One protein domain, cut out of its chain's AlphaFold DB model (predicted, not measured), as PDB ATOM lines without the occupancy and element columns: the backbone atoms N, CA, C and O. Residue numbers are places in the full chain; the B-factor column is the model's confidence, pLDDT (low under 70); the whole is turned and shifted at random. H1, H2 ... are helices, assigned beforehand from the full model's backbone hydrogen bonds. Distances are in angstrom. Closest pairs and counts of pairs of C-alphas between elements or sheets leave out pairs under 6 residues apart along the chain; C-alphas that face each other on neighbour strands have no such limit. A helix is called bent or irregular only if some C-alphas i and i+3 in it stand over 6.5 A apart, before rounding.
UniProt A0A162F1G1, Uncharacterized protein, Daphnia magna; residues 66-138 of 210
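This is residues 66 to 138 of the 210 residues of an uncharacterized protein of Daphnia magna (UniProt A0A162F1G1). Short H3 sits in the middle of four crossed helices, between H1 and H4, which stay apart; H2, joined to H3 by a tight link, reaches the last part of H4. A loop, residues 79 to 92, swings out from H1 and returns to H2. The printed part has 73 residues, with H1, H2, H3 and H4 in that order and no named strand: the class is all helix. It is compact, with a radius of gyration of the C-alphas of 11.7 A, and spans 35 by 25 by 23 A.

Start with H1, residues 66 to 78, and find H3, residues 103 to 109: they touch at a steep tilt of 48 degrees, the same way, their closest C-alphas, Ser 71 and Phe 109, 4.7 A apart. H2, residues 93 to 101, is close to H1 but not clearly touching; the closest C-alphas, Leu 68 and Gln 100, are 6.8 A apart. H2 and H3 only just touch, only at the corner, with 3 pairs of C-alphas within 8 A; the closest are Leu 99 and Ala 105, at 6.2 A. H4, residues 120 to 134, touches H3 about perpendicular, at 75 degrees; the closest C-alphas, Ala 108 and Thr 122, are 5.2 A apart. H4 touches H2 with residues 132 to 133 alone; the closest C-alphas, Pro 95 and Ile 133, are 5.9 A apart. Every O i to N i+4 pair is within hydrogen-bond range in H3 and H4, but 7 of 9 in H1 and 4 of 5 in H2.

Find C-alpha 66 at (138.439, 144.291, 119.089); from there H1 runs 19.2 A to C-alpha 78. H1 is irregular, but only just: C-alphas 70 and 73 are 6.9 A apart. H2 runs 13.1 A and H3 10.0 A. H4 runs 20.6 A to C-alpha 134 at (113.770, 136.896, 112.034).

The C-alphas farthest apart are those of Tyr 114 and Asn 138, at 36.5 A. The printed part has no cut, and the link from H1 to H2 is long. Look to residues 136 to 138 for pLDDT under 70.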
ATOM      1  N   PRO A  66     138.213 143.496 120.297       96.25
ATOM      2  CA  PRO A  66     138.439 144.291 119.089       96.25
ATOM      3  C   PRO A  66     137.496 143.918 117.942       96.25
ATOM      4  O   PRO A  66     137.047 144.787 117.197       96.25
ATOM      5  N   ARG A  67     137.165 142.630 117.809       96.69
ATOM      6  CA  ARG A  67     136.306 142.125 116.734       96.69
ATOM      7  C   ARG A  67     134.868 142.619 116.877       96.69
ATOM      8  O   ARG A  67     134.312 143.155 115.922       96.69
ATOM      9  N   LEU A  68     134.294 142.474 118.073       97.94
ATOM     10  CA  LEU A  68     132.944 142.947 118.348       97.94
ATOM     11  C   LEU A  68     132.883 144.465 118.201       97.94
ATOM     12  O   LEU A  68     132.018 144.942 117.478       97.94
ATOM     13  N   CYS A  69     133.840 145.205 118.774       97.62
ATOM     14  CA  CYS A  69     133.957 146.651 118.582       97.62
ATOM     15  C   CYS A  69     133.925 147.038 117.100       97.62
ATOM     16  O   CYS A  69     133.071 147.826 116.703       97.62
ATOM     17  N   LYS A  70     134.773 146.420 116.265       96.44
ATOM     18  CA  LYS A  70     134.836 146.714 114.825       96.44
ATOM     19  C   LYS A  70     133.511 146.479 114.104       96.44
ATOM     20  O   LYS A  70     133.184 147.201 113.168       96.44
ATOM     21  N   SER A  71     132.743 145.486 114.548       97.44
ATOM     22  CA  SER A  71     131.443 145.149 113.968       97.44
ATOM     23  C   SER A  71     130.324 146.138 114.309       97.44
ATOM     24  O   SER A  71     129.329 146.183 113.588       97.44
ATOM     25  N   LEU A  72     130.463 146.948 115.370       97.00
ATOM     26  CA  LEU A  72     129.352 147.752 115.897       97.00
ATOM     27  C   LEU A  72     128.859 148.819 114.921       97.00
ATOM     28  O   LEU A  72     127.655 149.024 114.840       97.00
ATOM     29  N   SER A  73     129.750 149.476 114.172       94.69
ATOM     30  CA  SER A  73     129.343 150.514 113.212       94.69
ATOM     31  C   SER A  73     128.479 149.936 112.090       94.69
ATOM     32  O   SER A  73     127.391 150.447 111.832       94.69
ATOM     33  N   GLY A  74     128.915 148.826 111.485       95.56
ATOM     34  CA  GLY A  74     128.132 148.115 110.473       95.56
ATOM     35  C   GLY A  74     126.835 147.542 111.040       95.56
ATOM     36  O   GLY A  74     125.781 147.666 110.427       95.56
ATOM     37  N   PHE A  75     126.883 146.965 112.241       97.06
ATOM     38  CA  PHE A  75     125.705 146.441 112.930       97.06
ATOM     39  C   PHE A  75     124.661 147.525 113.232       97.06
ATOM     40  O   PHE A  75     123.472 147.312 112.999       97.06
ATOM     41  N   HIS A  76     125.084 148.679 113.754       95.88
ATOM     42  CA  HIS A  76     124.199 149.794 114.081       95.88
ATOM     43  C   HIS A  76     123.502 150.313 112.819       95.88
ATOM     44  O   HIS A  76     122.272 150.351 112.797       95.88
ATOM     45  N   ALA A  77     124.278 150.576 111.761       94.75
ATOM     46  CA  ALA A  77     123.764 151.022 110.471       94.75
ATOM     47  C   ALA A  77     122.872 149.982 109.773       94.75
ATOM     48  O   ALA A  77     122.054 150.353 108.951       94.75
ATOM     49  N   PHE A  78     123.017 148.688 110.069       95.06
ATOM     50  CA  PHE A  78     122.213 147.637 109.438       95.06
ATOM     51  C   PHE A  78     120.925 147.305 110.202       95.06
ATOM     52  O   PHE A  78     119.933 146.890 109.617       95.06
ATOM     53  N   THR A  79     120.931 147.446 111.529       95.00
ATOM     54  CA  THR A  79     119.791 147.080 112.393       95.00
ATOM     55  C   THR A  79     118.887 148.266 112.736       95.00
ATOM     56  O   THR A  79     118.076 148.174 113.659       95.00
ATOM     57  N   GLY A  80     119.077 149.398 112.061       92.88
ATOM     58  CA  GLY A  80     118.278 150.610 112.189       92.88
ATOM     59  C   GLY A  80     119.061 151.805 112.740       92.88
ATOM     60  O   GLY A  80     119.524 151.773 113.876       92.88
ATOM     61  N   CYS A  81     119.188 152.868 111.971       92.75
ATOM     62  CA  CYS A  81     119.735 154.158 112.395       92.75
ATOM     63  C   CYS A  81     118.883 155.271 111.778       92.75
ATOM     64  O   CYS A  81     117.883 154.980 111.127       92.75
ATOM     65  N   ASP A  82     119.286 156.530 111.895       91.69
ATOM     66  CA  ASP A  82     118.545 157.642 111.278       91.69
ATOM     67  C   ASP A  82     118.325 157.478 109.760       91.69
ATOM     68  O   ASP A  82     117.364 158.002 109.202       91.69
ATOM     69  N   TYR A  83     119.191 156.712 109.087       90.50
ATOM     70  CA  TYR A  83     119.138 156.472 107.643       90.50
ATOM     71  C   TYR A  83     118.595 155.099 107.245       90.50
ATOM     72  O   TYR A  83     118.354 154.859 106.062       90.50
ATOM     73  N   THR A  84     118.437 154.172 108.192       90.25
ATOM     74  CA  THR A  84     117.974 152.811 107.898       90.25
ATOM     75  C   THR A  84     116.853 152.423 108.849       90.25
ATOM     76  O   THR A  84     116.993 152.580 110.060       90.25
ATOM     77  N   PRO A  85     115.727 151.891 108.350       91.62
ATOM     78  CA  PRO A  85     114.687 151.408 109.240       91.62
ATOM     79  C   PRO A  85     115.194 150.210 110.044       91.62
ATOM     80  O   PRO A  85     116.031 149.424 109.592       91.62
ATOM     81  N   SER A  86     114.660 150.047 111.249       91.25
ATOM     82  CA  SER A  86     114.843 148.813 112.002       91.25
ATOM     83  C   SER A  86     114.052 147.668 111.363       91.25
ATOM     84  O   SER A  86     113.077 147.867 110.636       91.25
ATOM     85  N   PHE A  87     114.457 146.433 111.657       90.25
ATOM     86  CA  PHE A  87     113.658 145.266 111.297       90.25
ATOM     87  C   PHE A  87     112.324 145.297 112.056       90.25
ATOM     88  O   PHE A  87     112.297 145.567 113.260       90.25
ATOM     89  N   ALA A  88     111.225 144.974 111.369       87.19
ATOM     90  CA  ALA A  88     109.881 145.023 111.940       87.19
ATOM     91  C   ALA A  88     109.797 144.241 113.262       87.19
ATOM     92  O   ALA A  88     110.112 143.048 113.322       87.19
ATOM     93  N   TYR A  89     109.376 144.928 114.327       86.88
ATOM     94  CA  TYR A  89     109.261 144.386 115.688       86.88
ATOM     95  C   TYR A  89     110.582 143.877 116.294       86.88
ATOM     96  O   TYR A  89     110.569 143.039 117.202       86.88
ATOM     97  N   LYS A  90     111.740 144.333 115.796       87.69
ATOM     98  CA  LYS A  90     113.065 143.962 116.317       87.69
ATOM     99  C   LYS A  90     113.875 145.214 116.660       87.69
ATOM    100  O   LYS A  90     114.460 145.858 115.794       87.69
ATOM    101  N   GLY A  91     113.970 145.509 117.956       89.44
ATOM    102  CA  GLY A  91     114.965 146.446 118.488       89.44
ATOM    103  C   GLY A  91     116.380 145.852 118.486       89.44
ATOM    104  O   GLY A  91     116.571 144.687 118.146       89.44
ATOM    105  N   LYS A  92     117.386 146.624 118.917       93.19
ATOM    106  CA  LYS A  92     118.811 146.228 118.849       93.19
ATOM    107  C   LYS A  92     119.251 145.184 119.872       93.19
ATOM    108  O   LYS A  92     120.258 144.519 119.649       93.19
ATOM    109  N   VAL A  93     118.500 144.997 120.956       93.56
ATOM    110  CA  VAL A  93     118.876 144.104 122.067       93.56
ATOM    111  C   VAL A  93     119.039 142.650 121.605       93.56
ATOM    112  O   VAL A  93     120.098 142.054 121.800       93.56
ATOM    113  N   LYS A  94     118.026 142.080 120.934       92.50
ATOM    114  CA  LYS A  94     118.079 140.693 120.434       92.50
ATOM    115  C   LYS A  94     119.159 140.507 119.348       92.50
ATOM    116  O   LYS A  94     119.989 139.614 119.518       92.50
ATOM    117  N   PRO A  95     119.212 141.319 118.273       95.62
ATOM    118  CA  PRO A  95     120.286 141.262 117.280       95.62
ATOM    119  C   PRO A  95     121.686 141.384 117.889       95.62
ATOM    120  O   PRO A  95     122.588 140.651 117.492       95.62
ATOM    121  N   PHE A  96     121.878 142.255 118.883       97.00
ATOM    122  CA  PHE A  96     123.173 142.419 119.540       97.00
ATOM    123  C   PHE A  96     123.581 141.161 120.316       97.00
ATOM    124  O   PHE A  96     124.709 140.691 120.176       97.00
ATOM    125  N   ALA A  97     122.653 140.550 121.059       96.56
ATOM    126  CA  ALA A  97     122.905 139.292 121.766       96.56
ATOM    127  C   ALA A  97     123.267 138.134 120.813       96.56
ATOM    128  O   ALA A  97     124.060 137.258 121.173       96.56
ATOM    129  N   ILE A  98     122.709 138.126 119.597       96.25
ATOM    130  CA  ILE A  98     123.093 137.187 118.532       96.25
ATOM    131  C   ILE A  98     124.512 137.512 118.047       96.25
ATOM    132  O   ILE A  98     125.372 136.630 118.037       96.25
ATOM    133  N   LEU A  99     124.790 138.779 117.719       97.88
ATOM    134  CA  LEU A  99     126.090 139.232 117.214       97.88
ATOM    135  C   LEU A  99     127.235 138.883 118.173       97.88
ATOM    136  O   LEU A  99     128.285 138.411 117.736       97.88
ATOM    137  N   GLN A 100     127.032 139.045 119.482       97.62
ATOM    138  CA  GLN A 100     128.032 138.713 120.504       97.62
ATOM    139  C   GLN A 100     128.520 137.257 120.425       97.62
ATOM    140  O   GLN A 100     129.675 136.982 120.743       97.62
ATOM    141  N   LYS A 101     127.675 136.329 119.964       96.75
ATOM    142  CA  LYS A 101     127.973 134.887 119.904       96.75
ATOM    143  C   LYS A 101     128.502 134.429 118.540       96.75
ATOM    144  O   LYS A 101     128.946 133.290 118.416       96.75
ATOM    145  N   LYS A 102     128.434 135.280 117.513       96.44
ATOM    146  CA  LYS A 102     128.632 134.901 116.106       96.44
ATOM    147  C   LYS A 102     129.858 135.590 115.522       96.44
ATOM    148  O   LYS A 102     129.808 136.731 115.073       96.44
ATOM    149  N   ILE A 103     130.988 134.887 115.560       97.06
ATOM    150  CA  ILE A 103     132.287 135.396 115.090       97.06
ATOM    151  C   ILE A 103     132.257 135.736 113.596       97.06
ATOM    152  O   ILE A 103     132.821 136.746 113.176       97.06
ATOM    153  N   ASP A 104     131.611 134.886 112.805       96.94
ATOM    154  CA  ASP A 104     131.367 135.073 111.379       96.94
ATOM    155  C   ASP A 104     130.589 136.368 111.124       96.94
ATOM    156  O   ASP A 104     131.066 137.218 110.369       96.94
ATOM    157  N   ALA A 105     129.485 136.580 111.847       97.44
ATOM    158  CA  ALA A 105     128.704 137.811 111.749       97.44
ATOM    159  C   ALA A 105     129.526 139.043 112.157       97.44
ATOM    160  O   ALA A 105     129.533 140.034 111.433       97.44
ATOM    161  N   GLN A 106     130.286 138.989 113.259       98.12
ATOM    162  CA  GLN A 106     131.145 140.111 113.668       98.12
ATOM    163  C   GLN A 106     132.164 140.479 112.580       98.12
ATOM    164  O   GLN A 106     132.358 141.657 112.282       98.12
ATOM    165  N   ASN A 107     132.796 139.484 111.953       96.75
ATOM    166  CA  ASN A 107     133.728 139.723 110.853       96.75
ATOM    167  C   ASN A 107     133.027 140.303 109.619       96.75
ATOM    168  O   ASN A 107     133.605 141.148 108.941       96.75
ATOM    169  N   ALA A 108     131.807 139.853 109.313       96.88
ATOM    170  CA  ALA A 108     131.035 140.359 108.186       96.88
ATOM    171  C   ALA A 108     130.608 141.819 108.401       96.88
ATOM    172  O   ALA A 108     130.907 142.676 107.570       96.88
ATOM    173  N   PHE A 109     130.019 142.129 109.558       97.06
ATOM    174  CA  PHE A 109     129.631 143.492 109.928       97.06
ATOM    175  C   PHE A 109     130.824 144.444 110.025       97.06
ATOM    176  O   PHE A 109     130.704 145.607 109.656       97.06
ATOM    177  N   GLY A 110     131.992 143.957 110.453       95.38
ATOM    178  CA  GLY A 110     133.221 144.753 110.488       95.38
ATOM    179  C   GLY A 110     133.755 145.169 109.112       95.38
ATOM    180  O   GLY A 110     134.623 146.034 109.056       95.38
ATOM    181  N   LYS A 111     133.261 144.576 108.013       94.06
ATOM    182  CA  LYS A 111     133.614 144.957 106.632       94.06
ATOM    183  C   LYS A 111     132.661 145.988 106.028       94.06
ATOM    184  O   LYS A 111     133.018 146.612 105.030       94.06
ATOM    185  N   LEU A 112     131.472 146.174 106.607       92.25
ATOM    186  CA  LEU A 112     130.515 147.162 106.112       92.25
ATOM    187  C   LEU A 112     131.116 148.569 106.207       92.25
ATOM    188  O   LEU A 112     131.667 148.947 107.239       92.25
ATOM    189  N   GLY A 113     131.029 149.324 105.112       85.06
ATOM    190  CA  GLY A 113     131.579 150.679 105.008       85.06
ATOM    191  C   GLY A 113     133.084 150.763 104.719       85.06
ATOM    192  O   GLY A 113     133.589 151.868 104.554       85.06
ATOM    193  N   TYR A 114     133.806 149.636 104.630       84.88
ATOM    194  CA  TYR A 114     135.231 149.616 104.241       84.88
ATOM    195  C   TYR A 114     135.461 149.279 102.769       84.88
ATOM    196  O   TYR A 114     136.506 149.617 102.220       84.88
ATOM    197  N   VAL A 115     134.514 148.581 102.146       85.50
ATOM    198  CA  VAL A 115     134.557 148.192 100.735       85.50
ATOM    199  C   VAL A 115     133.281 148.646 100.046       85.50
ATOM    200  O   VAL A 115     132.212 148.627 100.655       85.50
ATOM    201  N   GLU A 116     133.404 149.048  98.784       86.31
ATOM    202  CA  GLU A 116     132.271 149.475  97.958       86.31
ATOM    203  C   GLU A 116     131.376 148.285  97.591       86.31
ATOM    204  O   GLU A 116     130.162 148.339  97.762       86.31
ATOM    205  N   MET A 117     131.992 147.173  97.177       90.56
ATOM    206  CA  MET A 117     131.305 145.928  96.841       90.56
ATOM    207  C   MET A 117     131.668 144.836  97.842       90.56
ATOM    208  O   MET A 117     132.841 144.491  98.023       90.56
ATOM    209  N   LEU A 118     130.654 144.279  98.502       92.06
ATOM    210  CA  LEU A 118     130.837 143.173  99.433       92.06
ATOM    211  C   LEU A 118     130.941 141.855  98.660       92.06
ATOM    212  O   LEU A 118     130.136 141.613  97.766       92.06
ATOM    213  N   PRO A 119     131.890 140.974  99.011       92.94
ATOM    214  CA  PRO A 119     131.973 139.666  98.382       92.94
ATOM    215  C   PRO A 119     130.845 138.760  98.898       92.94
ATOM    216  O   PRO A 119     130.518 138.815 100.090       92.94
ATOM    217  N   ASP A 120     130.331 137.870  98.047       95.81
ATOM    218  CA  ASP A 120     129.207 136.962  98.351       95.81
ATOM    219  C   ASP A 120     129.318 136.237  99.702       95.81
ATOM    220  O   ASP A 120     128.334 136.201 100.437       95.81
ATOM    221  N   PRO A 121     130.492 135.734 100.144       95.62
ATOM    222  CA  PRO A 121     130.601 135.100 101.458       95.62
ATOM    223  C   PRO A 121     130.250 136.031 102.628       95.62
ATOM    224  O   PRO A 121     129.801 135.571 103.675       95.62
ATOM    225  N   THR A 122     130.472 137.339 102.473       95.75
ATOM    226  CA  THR A 122     130.104 138.346 103.479       95.75
ATOM    227  C   THR A 122     128.602 138.612 103.446       95.75
ATOM    228  O   THR A 122     127.987 138.661 104.509       95.75
ATOM    229  N   ILE A 123     128.013 138.709 102.249       95.62
ATOM    230  CA  ILE A 123     126.564 138.871 102.059       95.62
ATOM    231  C   ILE A 123     125.821 137.670 102.652       95.62
ATOM    232  O   ILE A 123     125.012 137.853 103.554       95.62
ATOM    233  N   ASN A 124     126.201 136.445 102.279       96.56
ATOM    234  CA  ASN A 124     125.608 135.203 102.792       96.56
ATOM    235  C   ASN A 124     125.673 135.112 104.327       96.56
ATOM    236  O   ASN A 124     124.780 134.572 104.979       96.56
ATOM    237  N   CYS A 125     126.743 135.637 104.934       97.06
ATOM    238  CA  CYS A 125     126.879 135.680 106.387       97.06
ATOM    239  C   CYS A 125     125.891 136.668 107.031       97.06
ATOM    240  O   CYS A 125     125.281 136.350 108.054       97.06
ATOM    241  N   ILE A 126     125.698 137.840 106.420       96.00
ATOM    242  CA  ILE A 126     124.722 138.840 106.870       96.00
ATOM    243  C   ILE A 126     123.290 138.328 106.665       96.00
ATOM    244  O   ILE A 126     122.471 138.454 107.571       96.00
ATOM    245  N   GLU A 127     122.986 137.681 105.541       95.19
ATOM    246  CA  GLU A 127     121.678 137.055 105.291       95.19
ATOM    247  C   GLU A 127     121.353 135.990 106.338       95.19
ATOM    248  O   GLU A 127     120.280 136.006 106.944       95.19
ATOM    249  N   LYS A 128     122.314 135.110 106.642       95.06
ATOM    250  CA  LYS A 128     122.169 134.125 107.720       95.06
ATOM    251  C   LYS A 128     121.886 134.797 109.065       95.06
ATOM    252  O   LYS A 128     121.045 134.319 109.823       95.06
ATOM    253  N   PHE A 129     122.552 135.912 109.359       95.88
ATOM    254  CA  PHE A 129     122.288 136.693 110.566       95.88
ATOM    255  C   PHE A 129     120.859 137.267 110.586       95.88
ATOM    256  O   PHE A 129     120.198 137.207 111.622       95.88
ATOM    257  N   VAL A 130     120.341 137.747 109.449       94.25
ATOM    258  CA  VAL A 130     118.937 138.182 109.320       94.25
ATOM    259  C   VAL A 130     117.978 137.032 109.609       94.25
ATOM    260  O   VAL A 130     117.043 137.213 110.390       94.25
ATOM    261  N   CYS A 131     118.229 135.837 109.068       92.56
ATOM    262  CA  CYS A 131     117.423 134.654 109.373       92.56
ATOM    263  C   CYS A 131     117.403 134.345 110.878       92.56
ATOM    264  O   CYS A 131     116.356 133.992 111.411       92.56
ATOM    265  N   GLU A 132     118.516 134.525 111.595       91.06
ATOM    266  CA  GLU A 132     118.570 134.321 113.051       91.06
ATOM    267  C   GLU A 132     117.804 135.401 113.841       91.06
ATOM    268  O   GLU A 132     117.176 135.105 114.863       91.06
ATOM    269  N   ILE A 133     117.794 136.653 113.368       90.81
ATOM    270  CA  ILE A 133     116.974 137.725 113.958       90.81
ATOM    271  C   ILE A 133     115.482 137.426 113.765       90.81
ATOM    272  O   ILE A 133     114.687 137.527 114.717       90.81
ATOM    273  N   ALA A 134     115.128 137.083 112.525       81.94
ATOM    274  CA  ALA A 134     113.770 136.896 112.034       81.94
ATOM    275  C   ALA A 134     113.179 135.530 112.379       81.94
ATOM    276  O   ALA A 134     111.969 135.377 112.263       81.94
ATOM    277  N   ALA A 135     113.987 134.565 112.834       70.06
ATOM    278  CA  ALA A 135     113.511 133.262 113.275       70.06
ATOM    279  C   ALA A 135     112.436 133.437 114.359       70.06
ATOM    280  O   ALA A 135     112.714 133.753 115.523       70.06
ATOM    281  N   VAL A 136     111.192 133.256 113.931       63.19
ATOM    282  CA  VAL A 136     110.018 133.030 114.762       63.19
ATOM    283  C   VAL A 136     109.663 131.568 114.532       63.19
ATOM    284  O   VAL A 136     109.598 131.134 113.384       63.19
ATOM    285  N   ALA A 137     109.462 130.802 115.606       56.50
ATOM    286  CA  ALA A 137     109.125 129.379 115.506       56.50
ATOM    287  C   ALA A 137     107.859 129.132 114.658       56.50
ATOM    288  O   ALA A 137     107.743 128.075 114.053       56.50
ATOM    289  N   ASN A 138     106.975 130.135 114.573       57.81
ATOM    290  CA  ASN A 138     105.806 130.194 113.701       57.81
ATOM    291  C   ASN A 138     105.698 131.609 113.104       57.81
ATOM    292  O   ASN A 138     105.223 132.509 113.801       57.81
TER     293      ASN A 138